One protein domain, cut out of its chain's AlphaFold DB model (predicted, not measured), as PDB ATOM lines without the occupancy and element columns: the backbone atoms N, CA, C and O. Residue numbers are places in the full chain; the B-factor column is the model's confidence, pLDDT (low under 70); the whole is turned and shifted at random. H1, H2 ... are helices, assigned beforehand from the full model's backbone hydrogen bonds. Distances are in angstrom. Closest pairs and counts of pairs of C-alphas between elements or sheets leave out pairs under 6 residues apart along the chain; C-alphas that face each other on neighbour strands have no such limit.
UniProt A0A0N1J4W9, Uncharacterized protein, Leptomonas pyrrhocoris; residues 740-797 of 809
ATOM      1  N   LYS A 740      76.930 133.224 131.059       80.38
ATOM      2  CA  LYS A 740      76.537 132.970 129.665       80.38
ATOM      3  C   LYS A 740      75.066 133.301 129.396       80.38
ATOM      4  O   LYS A 740      74.762 133.966 128.415       80.38
ATOM      5  N   LYS A 741      74.149 132.887 130.277       82.06
ATOM      6  CA  LYS A 741      72.716 133.175 130.122       82.06
ATOM      7  C   LYS A 741      72.414 134.674 130.267       82.06
ATOM      8  O   LYS A 741      71.557 135.177 129.553       82.06
ATOM      9  N   ARG A 742      73.145 135.398 131.127       82.31
ATOM     10  CA  ARG A 742      73.030 136.868 131.242       82.31
ATOM     11  C   ARG A 742      73.522 137.591 129.992       82.31
ATOM     12  O   ARG A 742      72.837 138.481 129.516       82.31
ATOM     13  N   ARG A 743      74.650 137.170 129.414       82.25
ATOM     14  CA  ARG A 743      75.157 137.737 128.151       82.25
ATOM     15  C   ARG A 743      74.182 137.558 126.991       82.25
ATOM     16  O   ARG A 743      73.970 138.494 126.235       82.25
ATOM     17  N   LEU A 744      73.541 136.395 126.889       82.19
ATOM     18  CA  LEU A 744      72.525 136.156 125.863       82.19
ATOM     19  C   LEU A 744      71.280 137.030 126.056       82.19
ATOM     20  O   LEU A 744      70.782 137.580 125.083       82.19
ATOM     21  N   LEU A 745      70.821 137.208 127.299       85.81
ATOM     22  CA  LEU A 745      69.716 138.128 127.593       85.81
ATOM     23  C   LEU A 745      70.073 139.581 127.276       85.81
ATOM     24  O   LEU A 745      69.237 140.310 126.763       85.81
ATOM     25  N   PHE A 746      71.313 139.985 127.538       88.44
ATOM     26  CA  PHE A 746      71.797 141.317 127.193       88.44
ATOM     27  C   PHE A 746      71.775 141.550 125.674       88.44
ATOM     28  O   PHE A 746      71.247 142.558 125.219       88.44
ATOM     29  N   VAL A 747      72.241 140.581 124.876       84.56
ATOM     30  CA  VAL A 747      72.149 140.633 123.402       84.56
ATOM     31  C   VAL A 747      70.697 140.661 122.925       84.56
ATOM     32  O   VAL A 747      70.364 141.384 121.987       84.56
ATOM     33  N   GLU A 748      69.816 139.893 123.563       84.44
ATOM     34  CA  GLU A 748      68.394 139.891 123.229       84.44
ATOM     35  C   GLU A 748      67.741 141.252 123.515       84.44
ATOM     36  O   GLU A 748      66.937 141.715 122.711       84.44
ATOM     37  N   GLN A 749      68.134 141.927 124.600       81.06
ATOM     38  CA  GLN A 749      67.655 143.277 124.908       81.06
ATOM     39  C   GLN A 749      68.190 144.325 123.937       81.06
ATOM     40  O   GLN A 749      67.411 145.133 123.442       81.06
ATOM     41  N   LEU A 750      69.474 144.261 123.575       81.06
ATOM     42  CA  LEU A 750      70.035 145.123 122.532       81.06
ATOM     43  C   LEU A 750      69.258 144.967 121.213       81.06
ATOM     44  O   LEU A 750      68.864 145.955 120.598       81.06
ATOM     45  N   ARG A 751      68.943 143.727 120.820       78.00
ATOM     46  CA  ARG A 751      68.138 143.446 119.623       78.00
ATOM     47  C   ARG A 751      66.713 143.997 119.729       78.00
ATOM     48  O   ARG A 751      66.188 144.498 118.739       78.00
ATOM     49  N   ARG A 752      66.085 143.918 120.908       77.12
ATOM     50  CA  ARG A 752      64.745 144.485 121.138       77.12
ATOM     51  C   ARG A 752      64.752 146.007 121.030       77.12
ATOM     52  O   ARG A 752      63.882 146.552 120.358       77.12
ATOM     53  N   CYS A 753      65.747 146.679 121.605       73.75
ATOM     54  CA  CYS A 753      65.912 148.127 121.462       73.75
ATOM     55  C   CYS A 753      66.096 148.530 119.994       73.75
ATOM     56  O   CYS A 753      65.432 149.449 119.529       73.75
ATOM     57  N   GLN A 754      66.889 147.771 119.233       70.31
ATOM     58  CA  GLN A 754      67.059 148.007 117.799       70.31
ATOM     59  C   GLN A 754      65.755 147.818 117.004       70.31
ATOM     60  O   GLN A 754      65.466 148.595 116.104       70.31
ATOM     61  N   SER A 755      64.939 146.817 117.350       67.69
ATOM     62  CA  SER A 755      63.661 146.571 116.662       67.69
ATOM     63  C   SER A 755      62.586 147.630 116.928       67.69
ATOM     64  O   SER A 755      61.649 147.750 116.147       67.69
ATOM     65  N   LEU A 756      62.709 148.385 118.024       62.09
ATOM     66  CA  LEU A 756      61.730 149.398 118.430       62.09
ATOM     67  C   LEU A 756      62.014 150.784 117.837       62.09
ATOM     68  O   LEU A 756      61.103 151.604 117.789       62.09
ATOM     69  N   LEU A 757      63.238 151.033 117.361       62.50
ATOM     70  CA  LEU A 757      63.637 152.305 116.745       62.50
ATOM     71  C   LEU A 757      63.162 152.457 115.287       62.50
ATOM     72  O   LEU A 757      63.256 153.537 114.724       62.50
ATOM     73  N   GLY A 758      62.568 151.414 114.697       50.47
ATOM     74  CA  GLY A 758      61.728 151.509 113.494       50.47
ATOM     75  C   GLY A 758      62.424 151.847 112.169       50.47
ATOM     76  O   GLY A 758      61.821 151.614 111.124       50.47
ATOM     77  N   ASP A 759      63.670 152.324 112.178       50.31
ATOM     78  CA  ASP A 759      64.441 152.645 110.974       50.31
ATOM     79  C   ASP A 759      65.652 151.700 110.834       50.31
ATOM     80  O   ASP A 759      66.445 151.529 111.763       50.31
ATOM     81  N   GLU A 760      65.837 151.072 109.663       51.31
ATOM     82  CA  GLU A 760      66.894 150.065 109.391       51.31
ATOM     83  C   GLU A 760      68.332 150.635 109.470       51.31
ATOM     84  O   GLU A 760      69.316 149.935 109.203       51.31
ATOM     85  N   ARG A 761      68.483 151.911 109.840       51.41
ATOM     86  CA  ARG A 761      69.764 152.608 110.002       51.41
ATOM     87  C   ARG A 761      70.099 153.009 111.436       51.41
ATOM     88  O   ARG A 761      71.227 153.465 111.642       51.41
ATOM     89  N   ASP A 762      69.212 152.793 112.404       54.84
ATOM     90  CA  ASP A 762      69.468 153.240 113.771       54.84
ATOM     91  C   ASP A 762      70.404 152.285 114.523       54.84
ATOM     92  O   ASP A 762      70.143 151.103 114.774       54.84
ATOM     93  N   VAL A 763      71.583 152.830 114.816       64.06
ATOM     94  CA  VAL A 763      72.675 152.199 115.553       64.06
ATOM     95  C   VAL A 763      72.415 152.404 117.042       64.06
ATOM     96  O   VAL A 763      72.243 153.541 117.469       64.06
ATOM     97  N   ILE A 764      72.454 151.329 117.837       69.06
ATOM     98  CA  ILE A 764      72.359 151.429 119.303       69.06
ATOM     99  C   ILE A 764      73.501 152.313 119.808       69.06
ATOM    100  O   ILE A 764      74.681 151.985 119.620       69.06
ATOM    101  N   LEU A 765      73.158 153.427 120.452       74.88
ATOM    102  CA  LEU A 765      74.151 154.358 120.973       74.88
ATOM    103  C   LEU A 765      74.875 153.730 122.180       74.88
ATOM    104  O   LEU A 765      74.249 153.034 122.984       74.88
ATOM    105  N   PRO A 766      76.180 153.991 122.384       75.44
ATOM    106  CA  PRO A 766      76.919 153.471 123.540       75.44
ATOM    107  C   PRO A 766      76.259 153.785 124.894       75.44
ATOM    108  O   PRO A 766      76.316 152.967 125.812       75.44
ATOM    109  N   ALA A 767      75.582 154.933 125.001       75.06
ATOM    110  CA  ALA A 767      74.829 155.328 126.190       75.06
ATOM    111  C   ALA A 767      73.636 154.398 126.483       75.06
ATOM    112  O   ALA A 767      73.362 154.088 127.641       75.06
ATOM    113  N   GLU A 768      72.961 153.893 125.450       80.69
ATOM    114  CA  GLU A 768      71.834 152.964 125.588       80.69
ATOM    115  C   GLU A 768      72.317 151.569 125.986       80.69
ATOM    116  O   GLU A 768      71.754 150.946 126.886       80.69
ATOM    117  N   ALA A 769      73.419 151.103 125.388       82.94
ATOM    118  CA  ALA A 769      74.054 149.849 125.787       82.94
ATOM    119  C   ALA A 769      74.524 149.894 127.252       82.94
ATOM    120  O   ALA A 769      74.337 148.921 127.986       82.94
ATOM    121  N   ALA A 770      75.070 151.031 127.701       84.00
ATOM    122  CA  ALA A 770      75.443 151.251 129.097       84.00
ATOM    123  C   ALA A 770      74.231 151.282 130.034       84.00
ATOM    124  O   ALA A 770      74.276 150.703 131.118       84.00
ATOM    125  N   HIS A 771      73.123 151.881 129.601       84.88
ATOM    126  CA  HIS A 771      71.892 151.903 130.383       84.88
ATOM    127  C   HIS A 771      71.296 150.497 130.571       84.88
ATOM    128  O   HIS A 771      70.963 150.113 131.691       84.88
ATOM    129  N   ILE A 772      71.226 149.693 129.505       86.31
ATOM    130  CA  ILE A 772      70.740 148.302 129.563       86.31
ATOM    131  C   ILE A 772      71.664 147.446 130.442       86.31
ATOM    132  O   ILE A 772      71.206 146.594 131.205       86.31
ATOM    133  N   TYR A 773      72.974 147.687 130.368       89.19
ATOM    134  CA  TYR A 773      73.963 146.999 131.190       89.19
ATOM    135  C   TYR A 773      73.775 147.282 132.687       89.19
ATOM    136  O   TYR A 773      73.766 146.344 133.492       89.19
ATOM    137  N   ALA A 774      73.521 148.546 133.036       87.31
ATOM    138  CA  ALA A 774      73.222 148.961 134.402       87.31
ATOM    139  C   ALA A 774      71.918 148.359 134.926       87.31
ATOM    140  O   ALA A 774      71.886 147.791 136.019       87.31
ATOM    141  N   GLN A 775      70.862 148.356 134.109       85.88
ATOM    142  CA  GLN A 775      69.593 147.712 134.462       85.88
ATOM    143  C   GLN A 775      69.736 146.206 134.733       85.88
ATOM    144  O   GLN A 775      68.976 145.632 135.511       85.88
ATOM    145  N   MET A 776      70.724 145.555 134.117       84.75
ATOM    146  CA  MET A 776      70.996 144.129 134.295       84.75
ATOM    147  C   MET A 776      71.938 143.805 135.468       84.75
ATOM    148  O   MET A 776      72.277 142.634 135.663       84.75
ATOM    149  N   GLY A 777      72.314 144.805 136.270       82.75
ATOM    150  CA  GLY A 777      73.100 144.648 137.494       82.75
ATOM    151  C   GLY A 777      74.606 144.857 137.327       82.75
ATOM    152  O   GLY A 777      75.373 144.363 138.158       82.75
ATOM    153  N   ASP A 778      75.029 145.565 136.275       89.62
ATOM    154  CA  ASP A 778      76.398 146.061 136.085       89.62
ATOM    155  C   ASP A 778      77.496 144.977 136.178       89.62
ATOM    156  O   ASP A 778      77.277 143.774 135.997       89.62
ATOM    157  N   SER A 779      78.729 145.391 136.481       85.56
ATOM    158  CA  SER A 779      79.865 144.497 136.706       85.56
ATOM    159  C   SER A 779      79.615 143.464 137.807       85.56
ATOM    160  O   SER A 779      80.169 142.369 137.734       85.56
ATOM    161  N   ALA A 780      78.729 143.731 138.772       79.62
ATOM    162  CA  ALA A 780      78.337 142.751 139.783       79.62
ATOM    163  C   ALA A 780      77.574 141.560 139.172       79.62
ATOM    164  O   ALA A 780      77.745 140.412 139.597       79.62
ATOM    165  N   ALA A 781      76.765 141.800 138.137       80.94
ATOM    166  CA  ALA A 781      76.003 140.761 137.464       80.94
ATOM    167  C   ALA A 781      76.785 140.062 136.343       80.94
ATOM    168  O   ALA A 781      76.654 138.845 136.169       80.94
ATOM    169  N   PHE A 782      77.605 140.781 135.582       81.75
ATOM    170  CA  PHE A 782      78.360 140.184 134.476       81.75
ATOM    171  C   PHE A 782      79.740 139.669 134.905       81.75
ATOM    172  O   PHE A 782      80.265 138.722 134.308       81.75
ATOM    173  N   GLY A 783      80.286 140.207 135.997       84.31
ATOM    174  CA  GLY A 783      81.613 139.900 136.525       84.31
ATOM    175  C   GLY A 783      82.766 140.491 135.713       84.31
ATOM    176  O   GLY A 783      83.894 140.062 135.917       84.31
ATOM    177  N   ASP A 784      82.480 141.400 134.782       88.94
ATOM    178  CA  ASP A 784      83.423 142.089 133.894       88.94
ATOM    179  C   ASP A 784      82.932 143.553 133.727       88.94
ATOM    180  O   ASP A 784      81.845 143.875 134.195       88.94
ATOM    181  N   LEU A 785      83.695 144.460 133.107       89.06
ATOM    182  CA  LEU A 785      83.209 145.808 132.736       89.06
ATOM    183  C   LEU A 785      82.459 145.764 131.392       89.06
ATOM    184  O   LEU A 785      82.707 144.856 130.596       89.06
ATOM    185  N   LEU A 786      81.588 146.744 131.110       85.38
ATOM    186  CA  LEU A 786      80.797 146.797 129.869       85.38
ATOM    187  C   LEU A 786      81.668 146.644 128.614       85.38
ATOM    188  O   LEU A 786      81.355 145.821 127.759       85.38
ATOM    189  N   ASP A 787      82.799 147.344 128.541       81.56
ATOM    190  CA  ASP A 787      83.705 147.284 127.387       81.56
ATOM    191  C   ASP A 787      84.261 145.872 127.157       81.56
ATOM    192  O   ASP A 787      84.380 145.405 126.022       81.56
ATOM    193  N   VAL A 788      84.547 145.149 128.245       84.31
ATOM    194  CA  VAL A 788      85.019 143.756 128.213       84.31
ATOM    195  C   VAL A 788      83.888 142.820 127.789       84.31
ATOM    196  O   VAL A 788      84.115 141.883 127.025       84.31
ATOM    197  N   VAL A 789      82.658 143.074 128.244       85.00
ATOM    198  CA  VAL A 789      81.474 142.312 127.825       85.00
ATOM    199  C   VAL A 789      81.193 142.529 126.338       85.00
ATOM    200  O   VAL A 789      81.036 141.549 125.618       85.00
ATOM    201  N   MET A 790      81.214 143.773 125.855       82.88
ATOM    202  CA  MET A 790      81.011 144.112 124.442       82.88
ATOM    203  C   MET A 790      82.116 143.542 123.548       82.88
ATOM    204  O   MET A 790      81.816 143.014 122.479       82.88
ATOM    205  N   SER A 791      83.371 143.562 124.007       79.19
ATOM    206  CA  SER A 791      84.498 142.952 123.288       79.19
ATOM    207  C   SER A 791      84.337 141.436 123.167       79.19
ATOM    208  O   SER A 791      84.462 140.895 122.072       79.19
ATOM    209  N   ARG A 792      83.952 140.745 124.250       79.75
ATOM    210  CA  ARG A 792      83.695 139.294 124.201       79.75
ATOM    211  C   ARG A 792      82.483 138.942 123.339       79.75
ATOM    212  O   ARG A 792      82.516 137.951 122.622       79.75
ATOM    213  N   LEU A 793      81.422 139.747 123.369       81.44
ATOM    214  CA  LEU A 793      80.265 139.553 122.486       81.44
ATOM    215  C   LEU A 793      80.630 139.751 121.010       81.44
ATOM    216  O   LEU A 793      80.066 139.080 120.147       81.44
ATOM    217  N   GLN A 794      81.586 140.633 120.719       75.75
ATOM    218  CA  GLN A 794      82.126 140.809 119.378       75.75
ATOM    219  C   GLN A 794      83.002 139.623 118.946       75.75
ATOM    220  O   GLN A 794      82.844 139.133 117.831       75.75
ATOM    221  N   GLU A 795      83.891 139.134 119.814       73.19
ATOM    222  CA  GLU A 795      84.688 137.920 119.567       73.19
ATOM    223  C   GLU A 795      83.786 136.704 119.303       73.19
ATOM    224  O   GLU A 795      84.049 135.900 118.412       73.19
ATOM    225  N   GLU A 796      82.663 136.616 120.019       74.25
ATOM    226  CA  GLU A 796      81.636 135.588 119.829       74.25
ATOM    227  C   GLU A 796      80.715 135.858 118.614       74.25
ATOM    228  O   GLU A 796      79.787 135.088 118.367       74.25
ATOM    229  N   SER A 797      80.965 136.920 117.833       70.44
ATOM    230  CA  SER A 797      80.173 137.350 116.661       70.44
ATOM    231  C   SER A 797      78.688 137.609 116.956       70.44
ATOM    232  O   SER A 797      77.843 137.556 116.063       70.44
TER     233      SER A 797
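Overview. This is residues 740 to 797 of the 809 residues of an uncharacterized protein of Leptomonas pyrrhocoris (UniProt A0A0N1J4W9). One long helix, H1, makes most of the length of this model, and three shorter helices, H2, H3 and H4, gather on one side of its residues 742 to 750, with H2 crossing H1 at a steep tilt and H4 standing nearly square to it. The far end of H1 and the loop after it stick out at residues 755 to 761. The printed part has 58 residues with four named helices, in the order H1, H2, H3, H4, and no named strand; its class is all helix. It is compact, with a radius of gyration of the C-alphas of 11.3 A, and the C-alphas span 33 by 23 by 18 A.

Arrangement. H1, residues 740 to 756, touches H2, residues 766 to 775, with its residues 746 to 750 alone. Their closest C-alphas, those of Leu 750 and Ala 769, are 7.0 A apart, and the two run opposite ways at a steep tilt of 52 degrees. H3, residues 778 to 782, and H1 only just touch, with 3 pairs of C-alphas within 8 A, from residues 742 to 743 of H1 alone; the closest C-alphas are those of Arg 742 and Phe 782, 7.1 A apart. H2 and H3 meet only through their link. H4, residues 786 to 795, is close to H1 but not clearly touching, with the closest C-alphas, those of Arg 743 and Val 789, 7.8 A apart, and their lines are about perpendicular at 89 degrees. H4 is also close to H2 but not clearly touching: the closest C-alphas, those of Tyr 773 and Leu 786, are 7.0 A apart, and their lines are about perpendicular, only just, at 73 degrees. H3 and H4 touch only at the corner by their link, and only just, with 3 pairs of C-alphas within 8 A; the closest are those of Ser 779 and Leu 786, 7.3 A apart. In H1, H2, H3 and H4 every O i to N i+4 pair is within hydrogen-bond range.

Along the chain. H1 runs 24.8 A from C-alpha 740 at (76.537, 132.970, 129.665) to C-alpha 756 at (61.730, 149.398, 118.430). H2 measures 14.4 A, H3 6.4 A and H4 14.1 A from first to last C-alpha. H4 ends with C-alpha 795 at (84.688, 137.920, 119.567).

Size, cuts and confidence. The two C-alphas farthest apart, those of Asp 759 and Ala 780, are 33.5 A apart. The printed part has no cut. The link from H1 to H2 is short, with 9 residues, and those from H2 to H3 and H3 to H4 are tight. The mean pLDDT of the printed part is 77.7, and residues 755 to 764 are under 70.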